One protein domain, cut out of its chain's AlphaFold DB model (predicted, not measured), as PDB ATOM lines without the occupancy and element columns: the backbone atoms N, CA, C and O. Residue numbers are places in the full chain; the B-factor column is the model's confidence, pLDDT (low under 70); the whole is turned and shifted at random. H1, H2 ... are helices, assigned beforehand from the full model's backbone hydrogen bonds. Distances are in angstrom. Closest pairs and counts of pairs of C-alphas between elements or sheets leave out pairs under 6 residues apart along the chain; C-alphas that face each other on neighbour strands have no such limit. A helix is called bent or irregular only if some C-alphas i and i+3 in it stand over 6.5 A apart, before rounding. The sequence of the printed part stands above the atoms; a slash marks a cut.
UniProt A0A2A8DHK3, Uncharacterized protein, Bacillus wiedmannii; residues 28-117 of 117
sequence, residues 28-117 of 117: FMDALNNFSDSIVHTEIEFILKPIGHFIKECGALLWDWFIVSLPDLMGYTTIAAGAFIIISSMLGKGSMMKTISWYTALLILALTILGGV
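AT A GLANCE: This is residues 28 to 117 of the 117 residues of an uncharacterized protein of Bacillus wiedmannii (UniProt A0A2A8DHK3). One very long helix, H2, bent near its middle, makes the length of the domain, and H3 folds back beside its second arm H2b to form a two-helix hairpin. At the far end of the other arm, H2a, the short helix H1 turns back at a wide angle to make a corner, and its residues 28 to 38 stick out alone. The printed part has 90 residues with three named helices, H1, H2 and H3 in that order along the chain, and no named strand; the class is all helix. The whole is extended, with a radius of gyration of the C-alphas of 21.9 A, and its C-alphas span 66 by 29 by 21 A along their three main axes.

HOW THE PARTS SIT: The printed part begins with H1, residues 28 to 39, which touches no helix. A tight link of 5 residues follows, and then comes H2, residues 45 to 90. H2 was assigned as one helix by its hydrogen bonds, but it is bent: C-alphas 68 and 71 are 7.1 A apart, where about 5 A is found in a regular helix. Its arms are H2a, residues 45 to 68, and H2b, residues 71 to 90; residues 69 and 70 belong to neither. The lines of H2a and H2b stand at a steep tilt of 58 degrees. H1 and H2a are close but not clearly touching, with 2 pairs of C-alphas within 8 A; their closest C-alphas, those of Ile 39 and Glu 45, are 5.7 A apart. H1 and H2a run opposite ways at a steep tilt of 61 degrees. A second tight link of 5 residues leads from H2b to H3, residues 96 to 116. H2b and H3 are a helical hairpin: they touch, with 13 pairs of C-alphas within 8 A, and run opposite ways at a shallow tilt of 9 degrees. Their closest C-alphas are those of Ile 85 and Met 96, 5.5 A apart. H3 and H2a are close but not clearly touching; their closest C-alphas, those of Ile 67 and Leu 114, are 6.9 A apart, and their lines stand at a steep tilt of 63 degrees. H1 is apart from H2b and from H3. In H1, H2b and H3 each backbone O of residue i is within hydrogen-bond range of the N of residue i+4, while in H2a 19 of 20 such pairs are.

IN THESE COORDINATES: H1 begins at C-alpha 28, at (150.598, 89.605, 78.385), and measures 16.5 A from its first to its last C-alpha. H2a measures 33.8 A from C-alpha 45, at (167.183, 101.770, 84.393), to C-alpha 68. H2b measures 29.1 A from C-alpha 71 to C-alpha 90, at (109.551, 121.562, 86.788). H3 measures 30.2 A from C-alpha 96 to C-alpha 116, at (139.452, 103.472, 103.820).

THE WHOLE: The two C-alphas farthest apart, those of His 41 and Gly 92, are 66.3 A from each other, while the first and last printed C-alphas, those of Phe 28 and Val 117, are 32.0 A apart. Val 117 is the chain's last residue. The printed part has no cut, and both links between helices are tight. Residues 28 to 38, 41 to 46 and 50 to 63 stand free. The mean pLDDT of the printed part of this predicted model is 76.8; residues 28 to 49, residues 93 to 95 and residue 117 are under 70. The mean pLDDT is 60 for H1 and 86 for H2b.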
ATOM      1  N   PHE A  28     150.278  88.260  77.874       58.19
ATOM      2  CA  PHE A  28     150.598  89.605  78.385       58.19
ATOM      3  C   PHE A  28     151.623  89.574  79.535       58.19
ATOM      4  O   PHE A  28     152.453  90.472  79.650       58.19
ATOM      5  N   MET A  29     151.622  88.504  80.339       58.28
ATOM      6  CA  MET A  29     152.615  88.297  81.399       58.28
ATOM      7  C   MET A  29     154.023  88.018  80.870       58.28
ATOM      8  O   MET A  29     154.996  88.361  81.527       58.28
ATOM      9  N   ASP A  30     154.139  87.449  79.673       57.88
ATOM     10  CA  ASP A  30     155.418  87.188  79.012       57.88
ATOM     11  C   ASP A  30     155.976  88.477  78.384       57.88
ATOM     12  O   ASP A  30     157.175  88.735  78.417       57.88
ATOM     13  N   ALA A  31     155.096  89.360  77.895       63.66
ATOM     14  CA  ALA A  31     155.471  90.709  77.470       63.66
ATOM     15  C   ALA A  31     155.903  91.589  78.657       63.66
ATOM     16  O   ALA A  31     156.892  92.308  78.551       63.66
ATOM     17  N   LEU A  32     155.203  91.499  79.795       62.56
ATOM     18  CA  LEU A  32     155.587  92.174  81.039       62.56
ATOM     19  C   LEU A  32     156.911  91.649  81.596       62.56
ATOM     20  O   LEU A  32     157.738  92.452  82.016       62.56
ATOM     21  N   ASN A  33     157.137  90.333  81.559       63.53
ATOM     22  CA  ASN A  33     158.407  89.741  81.976       63.53
ATOM     23  C   ASN A  33     159.551  90.150  81.045       63.53
ATOM     24  O   ASN A  33     160.571  90.613  81.534       63.53
ATOM     25  N   ASN A  34     159.369  90.087  79.722       65.25
ATOM     26  CA  ASN A  34     160.389  90.535  78.766       65.25
ATOM     27  C   ASN A  34     160.673  92.043  78.873       65.25
ATOM     28  O   ASN A  34     161.811  92.473  78.711       65.25
ATOM     29  N   PHE A  35     159.659  92.858  79.175       63.69
ATOM     30  CA  PHE A  35     159.837  94.283  79.450       63.69
ATOM     31  C   PHE A  35     160.593  94.512  80.764       63.69
ATOM     32  O   PHE A  35     161.520  95.314  80.805       63.69
ATOM     33  N   SER A  36     160.240  93.774  81.818       56.19
ATOM     34  CA  SER A  36     160.929  93.803  83.110       56.19
ATOM     35  C   SER A  36     162.401  93.404  82.968       56.19
ATOM     36  O   SER A  36     163.272  94.151  83.405       56.19
ATOM     37  N   ASP A  37     162.694  92.294  82.291       60.06
ATOM     38  CA  ASP A  37     164.061  91.814  82.053       60.06
ATOM     39  C   ASP A  37     164.856  92.738  81.118       60.06
ATOM     40  O   ASP A  37     166.068  92.864  81.265       60.06
ATOM     41  N   SER A  38     164.199  93.442  80.188       57.38
ATOM     42  CA  SER A  38     164.861  94.447  79.342       57.38
ATOM     43  C   SER A  38     165.200  95.743  80.089       57.38
ATOM     44  O   SER A  38     166.052  96.506  79.627       57.38
ATOM     45  N   ILE A  39     164.517  96.037  81.196       56.16
ATOM     46  CA  ILE A  39     164.723  97.258  81.990       56.16
ATOM     47  C   ILE A  39     165.707  97.011  83.127       56.16
ATOM     48  O   ILE A  39     166.507  97.888  83.450       56.16
ATOM     49  N   VAL A  40     165.661  95.827  83.728       53.72
ATOM     50  CA  VAL A  40     166.567  95.432  84.802       53.72
ATOM     51  C   VAL A  40     167.939  95.124  84.187       53.72
ATOM     52  O   VAL A  40     168.057  94.270  83.319       53.72
ATOM     53  N   HIS A  41     168.982  95.838  84.631       52.19
ATOM     54  CA  HIS A  41     170.391  95.708  84.203       52.19
ATOM     55  C   HIS A  41     170.838  96.396  82.895       52.19
ATOM     56  O   HIS A  41     172.005  96.257  82.528       52.19
ATOM     57  N   THR A  42     169.994  97.198  82.238       56.16
ATOM     58  CA  THR A  42     170.392  98.015  81.065       56.16
ATOM     59  C   THR A  42     170.386  99.515  81.408       56.16
ATOM     60  O   THR A  42     169.684  99.933  82.324       56.16
ATOM     61  N   GLU A  43     171.125 100.354  80.666       51.72
ATOM     62  CA  GLU A  43     171.205 101.833  80.801       51.72
ATOM     63  C   GLU A  43     169.838 102.544  80.918       51.72
ATOM     64  O   GLU A  43     169.725 103.639  81.471       51.72
ATOM     65  N   ILE A  44     168.779 101.884  80.448       54.69
ATOM     66  CA  ILE A  44     167.381 102.298  80.550       54.69
ATOM     67  C   ILE A  44     166.927 102.440  82.013       54.69
ATOM     68  O   ILE A  44     166.123 103.322  82.305       54.69
ATOM     69  N   GLU A  45     167.478 101.667  82.955       53.72
ATOM     70  CA  GLU A  45     167.183 101.770  84.393       53.72
ATOM     71  C   GLU A  45     167.460 103.183  84.936       53.72
ATOM     72  O   GLU A  45     166.716 103.681  85.782       53.72
ATOM     73  N   PHE A  46     168.474 103.869  84.397       55.53
ATOM     74  CA  PHE A  46     168.866 105.220  84.807       55.53
ATOM     75  C   PHE A  46     167.854 106.295  84.383       55.53
ATOM     76  O   PHE A  46     167.770 107.343  85.018       55.53
ATOM     77  N   ILE A  47     167.061 106.029  83.340       62.31
ATOM     78  CA  ILE A  47     166.004 106.918  82.835       62.31
ATOM     79  C   ILE A  47     164.638 106.507  83.401       62.31
ATOM     80  O   ILE A  47     163.841 107.353  83.802       62.31
ATOM     81  N   LEU A  48     164.363 105.205  83.491       61.88
ATOM     82  CA  LEU A  48     163.065 104.686  83.919       61.88
ATOM     83  C   LEU A  48     162.860 104.752  85.433       61.88
ATOM     84  O   LEU A  48     161.736 104.996  85.865       61.88
ATOM     85  N   LYS A  49     163.914 104.611  86.252       65.88
ATOM     86  CA  LYS A  49     163.807 104.827  87.706       65.88
ATOM     87  C   LYS A  49     163.359 106.241  88.078       65.88
ATOM     88  O   LYS A  49     162.398 106.336  88.837       65.88
ATOM     89  N   PRO A  50     163.985 107.332  87.594       71.12
ATOM     90  CA  PRO A  50     163.550 108.677  87.960       71.12
ATOM     91  C   PRO A  50     162.165 109.007  87.402       71.12
ATOM     92  O   PRO A  50     161.383 109.636  88.102       71.12
ATOM     93  N   ILE A  51     161.810 108.524  86.206       76.50
ATOM     94  CA  ILE A  51     160.451 108.688  85.663       76.50
ATOM     95  C   ILE A  51     159.430 107.913  86.505       76.50
ATOM     96  O   ILE A  51     158.384 108.452  86.853       76.50
ATOM     97  N   GLY A  52     159.730 106.668  86.873       73.25
ATOM     98  CA  GLY A  52     158.866 105.856  87.726       73.25
ATOM     99  C   GLY A  52     158.705 106.454  89.125       73.25
ATOM    100  O   GLY A  52     157.596 106.482  89.653       73.25
ATOM    101  N   HIS A  53     159.785 106.990  89.699       76.00
ATOM    102  CA  HIS A  53     159.750 107.706  90.971       76.00
ATOM    103  C   HIS A  53     158.907 108.978  90.870       76.00
ATOM    104  O   HIS A  53     158.021 109.181  91.690       76.00
ATOM    105  N   PHE A  54     159.109 109.769  89.815       76.81
ATOM    106  CA  PHE A  54     158.347 110.985  89.555       76.81
ATOM    107  C   PHE A  54     156.851 110.701  89.381       76.81
ATOM    108  O   PHE A  54     156.027 111.350  90.013       76.81
ATOM    109  N   ILE A  55     156.473 109.691  88.588       81.19
ATOM    110  CA  ILE A  55     155.063 109.304  88.411       81.19
ATOM    111  C   ILE A  55     154.467 108.816  89.733       81.19
ATOM    112  O   ILE A  55     153.327 109.151  90.048       81.19
ATOM    113  N   LYS A  56     155.228 108.051  90.522       81.50
ATOM    114  CA  LYS A  56     154.787 107.586  91.839       81.50
ATOM    115  C   LYS A  56     154.566 108.756  92.800       81.50
ATOM    116  O   LYS A  56     153.541 108.786  93.471       81.50
ATOM    117  N   GLU A  57     155.490 109.711  92.859       82.69
ATOM    118  CA  GLU A  57     155.380 110.902  93.708       82.69
ATOM    119  C   GLU A  57     154.249 111.825  93.257       82.69
ATOM    120  O   GLU A  57     153.448 112.254  94.082       82.69
ATOM    121  N   CYS A  58     154.119 112.076  91.953       84.62
ATOM    122  CA  CYS A  58     152.998 112.830  91.401       84.62
ATOM    123  C   CYS A  58     151.665 112.138  91.682       84.62
ATOM    124  O   CYS A  58     150.704 112.805  92.050       84.62
ATOM    125  N   GLY A  59     151.602 110.813  91.534       85.62
ATOM    126  CA  GLY A  59     150.418 110.019  91.844       85.62
ATOM    127  C   GLY A  59     150.047 110.093  93.322       85.62
ATOM    128  O   GLY A  59     148.878 110.293  93.632       85.62
ATOM    129  N   ALA A  60     151.030 110.003  94.221       85.31
ATOM    130  CA  ALA A  60     150.817 110.145  95.659       85.31
ATOM    131  C   ALA A  60     150.313 111.551  96.027       85.31
ATOM    132  O   ALA A  60     149.289 111.675  96.686       85.31
ATOM    133  N   LEU A  61     150.957 112.608  95.518       87.88
ATOM    134  CA  LEU A  61     150.534 113.996  95.745       87.88
ATOM    135  C   LEU A  61     149.133 114.285  95.197       87.88
ATOM    136  O   LEU A  61     148.333 114.949  95.854       87.88
ATOM    137  N   LEU A  62     148.828 113.795  93.990       88.00
ATOM    138  CA  LEU A  62     147.500 113.931  93.392       88.00
ATOM    139  C   LEU A  62     146.446 113.173  94.194       88.00
ATOM    140  O   LEU A  62     145.340 113.679  94.351       88.00
ATOM    141  N   TRP A  63     146.780 111.985  94.694       86.75
ATOM    142  CA  TRP A  63     145.884 111.177  95.512       86.75
ATOM    143  C   TRP A  63     145.594 111.840  96.861       86.75
ATOM    144  O   TRP A  63     144.430 111.962  97.234       86.75
ATOM    145  N   ASP A  64     146.619 112.360  97.535       87.50
ATOM    146  CA  ASP A  64     146.462 113.099  98.792       87.50
ATOM    147  C   ASP A  64     145.612 114.360  98.588       87.50
ATOM    148  O   ASP A  64     144.652 114.601  99.323       87.50
ATOM    149  N   TRP A  65     145.901 115.143  97.541       89.00
ATOM    150  CA  TRP A  65     145.094 116.315  97.193       89.00
ATOM    151  C   TRP A  65     143.648 115.942  96.848       89.00
ATOM    152  O   TRP A  65     142.713 116.648  97.239       89.00
ATOM    153  N   PHE A  66     143.458 114.830  96.133       86.38
ATOM    154  CA  PHE A  66     142.145 114.317  95.771       86.38
ATOM    155  C   PHE A  66     141.342 113.944  97.013       86.38
ATOM    156  O   PHE A  66     140.214 114.407  97.126       86.38
ATOM    157  N   ILE A  67     141.918 113.192  97.957       89.25
ATOM    158  CA  ILE A  67     141.254 112.816  99.215       89.25
ATOM    159  C   ILE A  67     140.873 114.057 100.024       89.25
ATOM    160  O   ILE A  67     139.741 114.149 100.493       89.25
ATOM    161  N   VAL A  68     141.782 115.027 100.157       88.69
ATOM    162  CA  VAL A  68     141.521 116.270 100.904       88.69
ATOM    163  C   VAL A  68     140.395 117.084 100.264       88.69
ATOM    164  O   VAL A  68     139.569 117.648 100.974       88.69
ATOM    165  N   SER A  69     140.332 117.118  98.932       87.44
ATOM    166  CA  SER A  69     139.321 117.875  98.179       87.44
ATOM    167  C   SER A  69     138.004 117.105  97.989       87.44
ATOM    168  O   SER A  69     137.010 117.656  97.507       87.44
ATOM    169  N   LEU A  70     137.978 115.820  98.346       87.25
ATOM    170  CA  LEU A  70     136.860 114.907  98.126       87.25
ATOM    171  C   LEU A  70     135.579 115.339  98.868       87.25
ATOM    172  O   LEU A  70     134.525 115.357  98.227       87.25
ATOM    173  N   PRO A  71     135.621 115.758 100.152       85.88
ATOM    174  CA  PRO A  71     134.440 116.253 100.862       85.88
ATOM    175  C   PRO A  71     133.819 117.495 100.207       85.88
ATOM    176  O   PRO A  71     132.595 117.591 100.097       85.88
ATOM    177  N   ASP A  72     134.644 118.418  99.709       85.88
ATOM    178  CA  ASP A  72     134.167 119.632  99.040       85.88
ATOM    179  C   ASP A  72     133.484 119.295  97.707       85.88
ATOM    180  O   ASP A  72     132.388 119.779  97.409       85.88
ATOM    181  N   LEU A  73     134.075 118.379  96.933       87.31
ATOM    182  CA  LEU A  73     133.474 117.821  95.717       87.31
ATOM    183  C   LEU A  73     132.130 117.128  95.998       87.31
ATOM    184  O   LEU A  73     131.178 117.305  95.232       87.31
ATOM    185  N   MET A  74     132.008 116.385  97.103       87.88
ATOM    186  CA  MET A  74     130.725 115.819  97.540       87.88
ATOM    187  C   MET A  74     129.703 116.922  97.837       87.88
ATOM    188  O   MET A  74     128.558 116.841  97.391       87.88
ATOM    189  N   GLY A  75     130.107 117.985  98.533       84.44
ATOM    190  CA  GLY A  75     129.248 119.135  98.815       84.44
ATOM    191  C   GLY A  75     128.709 119.789  97.539       84.44
ATOM    192  O   GLY A  75     127.495 119.948  97.377       84.44
ATOM    193  N   TYR A  76     129.585 120.099  96.579       88.88
ATOM    194  CA  TYR A  76     129.179 120.712  95.310       88.88
ATOM    195  C   TYR A  76     128.300 119.796  94.457       88.88
ATOM    196  O   TYR A  76     127.304 120.250  93.885       88.88
ATOM    197  N   THR A  77     128.615 118.501  94.395       86.81
ATOM    198  CA  THR A  77     127.800 117.526  93.654       86.81
ATOM    199  C   THR A  77     126.425 117.322  94.288       86.81
ATOM    200  O   THR A  77     125.449 117.166  93.557       86.81
ATOM    201  N   THR A  78     126.312 117.425  95.616       88.69
ATOM    202  CA  THR A  78     125.027 117.405  96.335       88.69
ATOM    203  C   THR A  78     124.140 118.576  95.921       88.69
ATOM    204  O   THR A  78     122.974 118.387  95.568       88.69
ATOM    205  N   ILE A  79     124.699 119.789  95.912       89.06
ATOM    206  CA  ILE A  79     123.973 121.003  95.515       89.06
ATOM    207  C   ILE A  79     123.542 120.907  94.046       89.06
ATOM    208  O   ILE A  79     122.384 121.174  93.719       89.06
ATOM    209  N   ALA A  80     124.444 120.468  93.164       87.56
ATOM    210  CA  ALA A  80     124.142 120.282  91.748       87.56
ATOM    211  C   ALA A  80     123.036 119.235  91.528       87.56
ATOM    212  O   ALA A  80     122.093 119.486  90.778       87.56
ATOM    213  N   ALA A  81     123.101 118.087  92.210       86.75
ATOM    214  CA  ALA A  81     122.077 117.048  92.129       86.75
ATOM    215  C   ALA A  81     120.707 117.568  92.591       86.75
ATOM    216  O   ALA A  81     119.706 117.338  91.909       86.75
ATOM    217  N   GLY A  82     120.663 118.334  93.687       85.56
ATOM    218  CA  GLY A  82     119.450 119.005  94.160       85.56
ATOM    219  C   GLY A  82     118.860 119.961  93.119       85.56
ATOM    220  O   GLY A  82     117.668 119.885  92.815       85.56
ATOM    221  N   ALA A  83     119.695 120.799  92.496       87.25
ATOM    222  CA  ALA A  83     119.264 121.705  91.429       87.25
ATOM    223  C   ALA A  83     118.699 120.946  90.215       87.25
ATOM    224  O   ALA A  83     117.633 121.293  89.701       87.25
ATOM    225  N   PHE A  84     119.358 119.865  89.786       85.81
ATOM    226  CA  PHE A  84     118.879 119.035  88.678       85.81
ATOM    227  C   PHE A  84     117.552 118.341  88.980       85.81
ATOM    228  O   PHE A  84     116.725 118.206  88.077       85.81
ATOM    229  N   ILE A  85     117.327 117.913  90.223       85.88
ATOM    230  CA  ILE A  85     116.053 117.326  90.648       85.88
ATOM    231  C   ILE A  85     114.932 118.365  90.551       85.88
ATOM    232  O   ILE A  85     113.898 118.077  89.950       85.88
ATOM    233  N   ILE A  86     115.154 119.581  91.062       86.44
ATOM    234  CA  ILE A  86     114.168 120.672  91.011       86.44
ATOM    235  C   ILE A  86     113.824 121.018  89.557       86.44
ATOM    236  O   ILE A  86     112.652 121.030  89.183       86.44
ATOM    237  N   ILE A  87     114.834 121.219  88.704       85.56
ATOM    238  CA  ILE A  87     114.629 121.547  87.284       85.56
ATOM    239  C   ILE A  87     113.918 120.403  86.548       85.56
ATOM    240  O   ILE A  87     112.986 120.644  85.781       85.56
ATOM    241  N   SER A  88     114.309 119.148  86.794       82.31
ATOM    242  CA  SER A  88     113.665 117.980  86.170       82.31
ATOM    243  C   SER A  88     112.200 117.856  86.592       82.31
ATOM    244  O   SER A  88     111.347 117.545  85.760       82.31
ATOM    245  N   SER A  89     111.902 118.160  87.860       80.50
ATOM    246  CA  SER A  89     110.541 118.194  88.394       80.50
ATOM    247  C   SER A  89     109.693 119.282  87.730       80.50
ATOM    248  O   SER A  89     108.537 119.030  87.404       80.50
ATOM    249  N   MET A  90     110.253 120.472  87.484       81.75
ATOM    250  CA  MET A  90     109.551 121.562  86.788       81.75
ATOM    251  C   MET A  90     109.277 121.244  85.313       81.75
ATOM    252  O   MET A  90     108.253 121.648  84.772       81.75
ATOM    253  N   LEU A  91     110.171 120.500  84.658       81.38
ATOM    254  CA  LEU A  91     110.033 120.104  83.254       81.38
ATOM    255  C   LEU A  91     109.110 118.890  83.048       81.38
ATOM    256  O   LEU A  91     108.944 118.445  81.912       81.38
ATOM    257  N   GLY A  92     108.553 118.312  84.121       70.81
ATOM    258  CA  GLY A  92     107.686 117.127  84.068       70.81
ATOM    259  C   GLY A  92     108.377 115.865  83.533       70.81
ATOM    260  O   GLY A  92     107.727 114.850  83.280       70.81
ATOM    261  N   LYS A  93     109.701 115.904  83.345       66.12
ATOM    262  CA  LYS A  93     110.493 114.774  82.861       66.12
ATOM    263  C   LYS A  93     110.937 113.967  84.075       66.12
ATOM    264  O   LYS A  93     111.786 114.403  84.843       66.12
ATOM    265  N   GLY A  94     110.377 112.769  84.235       62.28
ATOM    266  CA  GLY A  94     110.621 111.847  85.355       62.28
ATOM    267  C   GLY A  94     112.045 111.278  85.480       62.28
ATOM    268  O   GLY A  94     112.218 110.166  85.969       62.28
ATOM    269  N   SER A  95     113.092 111.991  85.051       68.75
ATOM    270  CA  SER A  95     114.491 111.554  85.178       68.75
ATOM    271  C   SER A  95     115.061 111.687  86.593       68.75
ATOM    272  O   SER A  95     116.221 111.343  86.802       68.75
ATOM    273  N   MET A  96     114.263 112.134  87.566       73.12
ATOM    274  CA  MET A  96     114.664 112.319  88.965       73.12
ATOM    275  C   MET A  96     115.349 111.075  89.552       73.12
ATOM    276  O   MET A  96     116.385 111.184  90.203       73.12
ATOM    277  N   MET A  97     114.834 109.882  89.241       77.12
ATOM    278  CA  MET A  97     115.388 108.624  89.747       77.12
ATOM    279  C   MET A  97     116.788 108.314  89.189       77.12
ATOM    280  O   MET A  97     117.606 107.738  89.898       77.12
ATOM    281  N   LYS A  98     117.103 108.759  87.961       80.06
ATOM    282  CA  LYS A  98     118.453 108.627  87.386       80.06
ATOM    283  C   LYS A  98     119.437 109.553  88.095       80.06
ATOM    284  O   LYS A  98     120.522 109.125  88.466       80.06
ATOM    285  N   THR A  99     119.068 110.811  88.317       82.19
ATOM    286  CA  THR A  99     119.948 111.768  89.006       82.19
ATOM    287  C   THR A  99     120.279 111.294  90.424       82.19
ATOM    288  O   THR A  99     121.438 111.323  90.827       82.19
ATOM    289  N   ILE A 100     119.285 110.767  91.149       83.81
ATOM    290  CA  ILE A 100     119.471 110.219  92.499       83.81
ATOM    291  C   ILE A 100     120.346 108.960  92.483       83.81
ATOM    292  O   ILE A 100     121.207 108.820  93.351       83.81
ATOM    293  N   SER A 101     120.173 108.057  91.509       82.12
ATOM    294  CA  SER A 101     120.981 106.833  91.442       82.12
ATOM    295  C   SER A 101     122.461 107.134  91.203       82.12
ATOM    296  O   SER A 101     123.314 106.586  91.898       82.12
ATOM    297  N   TRP A 102     122.772 108.035  90.263       85.12
ATOM    298  CA  TRP A 102     124.152 108.450  89.987       85.12
ATOM    299  C   TRP A 102     124.774 109.167  91.182       85.12
ATOM    300  O   TRP A 102     125.897 108.855  91.565       85.12
ATOM    301  N   TYR A 103     124.023 110.074  91.809       88.44
ATOM    302  CA  TYR A 103     124.476 110.765  93.009       88.44
ATOM    303  C   TYR A 103     124.772 109.784  94.150       88.44
ATOM    304  O   TYR A 103     125.845 109.840  94.737       88.44
ATOM    305  N   THR A 104     123.881 108.823  94.410       85.69
ATOM    306  CA  THR A 104     124.064 107.827  95.479       85.69
ATOM    307  C   THR A 104     125.280 106.934  95.224       85.69
ATOM    308  O   THR A 104     126.043 106.668  96.147       85.69
ATOM    309  N   ALA A 105     125.507 106.507  93.977       86.31
ATOM    310  CA  ALA A 105     126.687 105.718  93.617       86.31
ATOM    311  C   ALA A 105     127.995 106.495  93.848       86.31
ATOM    312  O   ALA A 105     128.937 105.952  94.424       86.31
ATOM    313  N   LEU A 106     128.033 107.773  93.454       86.62
ATOM    314  CA  LEU A 106     129.176 108.655  93.710       86.62
ATOM    315  C   LEU A 106     129.402 108.871  95.209       86.62
ATOM    316  O   LEU A 106     130.543 108.862  95.658       86.62
ATOM    317  N   LEU A 107     128.327 109.005  95.987       88.19
ATOM    318  CA  LEU A 107     128.378 109.188  97.438       88.19
ATOM    319  C   LEU A 107     128.940 107.951  98.148       88.19
ATOM    320  O   LEU A 107     129.801 108.074  99.011       88.19
ATOM    321  N   ILE A 108     128.498 106.752  97.759       87.19
ATOM    322  CA  ILE A 108     129.024 105.494  98.308       87.19
ATOM    323  C   ILE A 108     130.514 105.364  97.990       87.19
ATOM    324  O   ILE A 108     131.301 105.083  98.886       87.19
ATOM    325  N   LEU A 109     130.907 105.614  96.739       86.81
ATOM    326  CA  LEU A 109     132.305 105.548  96.320       86.81
ATOM    327  C   LEU A 109     133.158 106.537  97.130       86.81
ATOM    328  O   LEU A 109     134.185 106.163  97.696       86.81
ATOM    329  N   ALA A 110     132.684 107.770  97.277       84.75
ATOM    330  CA  ALA A 110     133.333 108.796  98.075       84.75
ATOM    331  C   ALA A 110     133.497 108.401  99.555       84.75
ATOM    332  O   ALA A 110     134.586 108.535 100.112       84.75
ATOM    333  N   LEU A 111     132.451 107.841 100.171       85.31
ATOM    334  CA  LEU A 111     132.496 107.332 101.545       85.31
ATOM    335  C   LEU A 111     133.471 106.162 101.699       85.31
ATOM    336  O   LEU A 111     134.177 106.093 102.699       85.31
ATOM    337  N   THR A 112     133.536 105.254 100.723       84.62
ATOM    338  CA  THR A 112     134.484 104.132 100.774       84.62
ATOM    339  C   THR A 112     135.935 104.581 100.645       84.62
ATOM    340  O   THR A 112     136.800 103.971 101.263       84.62
ATOM    341  N   ILE A 113     136.202 105.656  99.895       84.44
ATOM    342  CA  ILE A 113     137.544 106.242  99.816       84.44
ATOM    343  C   ILE A 113     137.887 106.923 101.141       84.44
ATOM    344  O   ILE A 113     138.918 106.611 101.718       84.44
ATOM    345  N   LEU A 114     137.014 107.788 101.670       83.06
ATOM    346  CA  LEU A 114     137.277 108.505 102.924       83.06
ATOM    347  C   LEU A 114     137.350 107.594 104.156       83.06
ATOM    348  O   LEU A 114     138.109 107.885 105.066       83.06
ATOM    349  N   GLY A 115     136.557 106.521 104.210       75.56
ATOM    350  CA  GLY A 115     136.582 105.565 105.321       75.56
ATOM    351  C   GLY A 115     137.692 104.515 105.224       75.56
ATOM    352  O   GLY A 115     137.921 103.795 106.192       75.56
ATOM    353  N   GLY A 116     138.328 104.382 104.055       70.62
ATOM    354  CA  GLY A 116     139.452 103.472 103.820       70.62
ATOM    355  C   GLY A 116     140.831 104.127 103.948       70.62
ATOM    356  O   GLY A 116     141.828 103.404 103.934       70.62
ATOM    357  N   VAL A 117     140.879 105.459 104.046       59.12
ATOM    358  CA  VAL A 117     142.068 106.267 104.371       59.12
ATOM    359  C   VAL A 117     142.157 106.432 105.883       59.12
ATOM    360  O   VAL A 117     143.282 106.290 106.410       59.12
TER     361      VAL A 117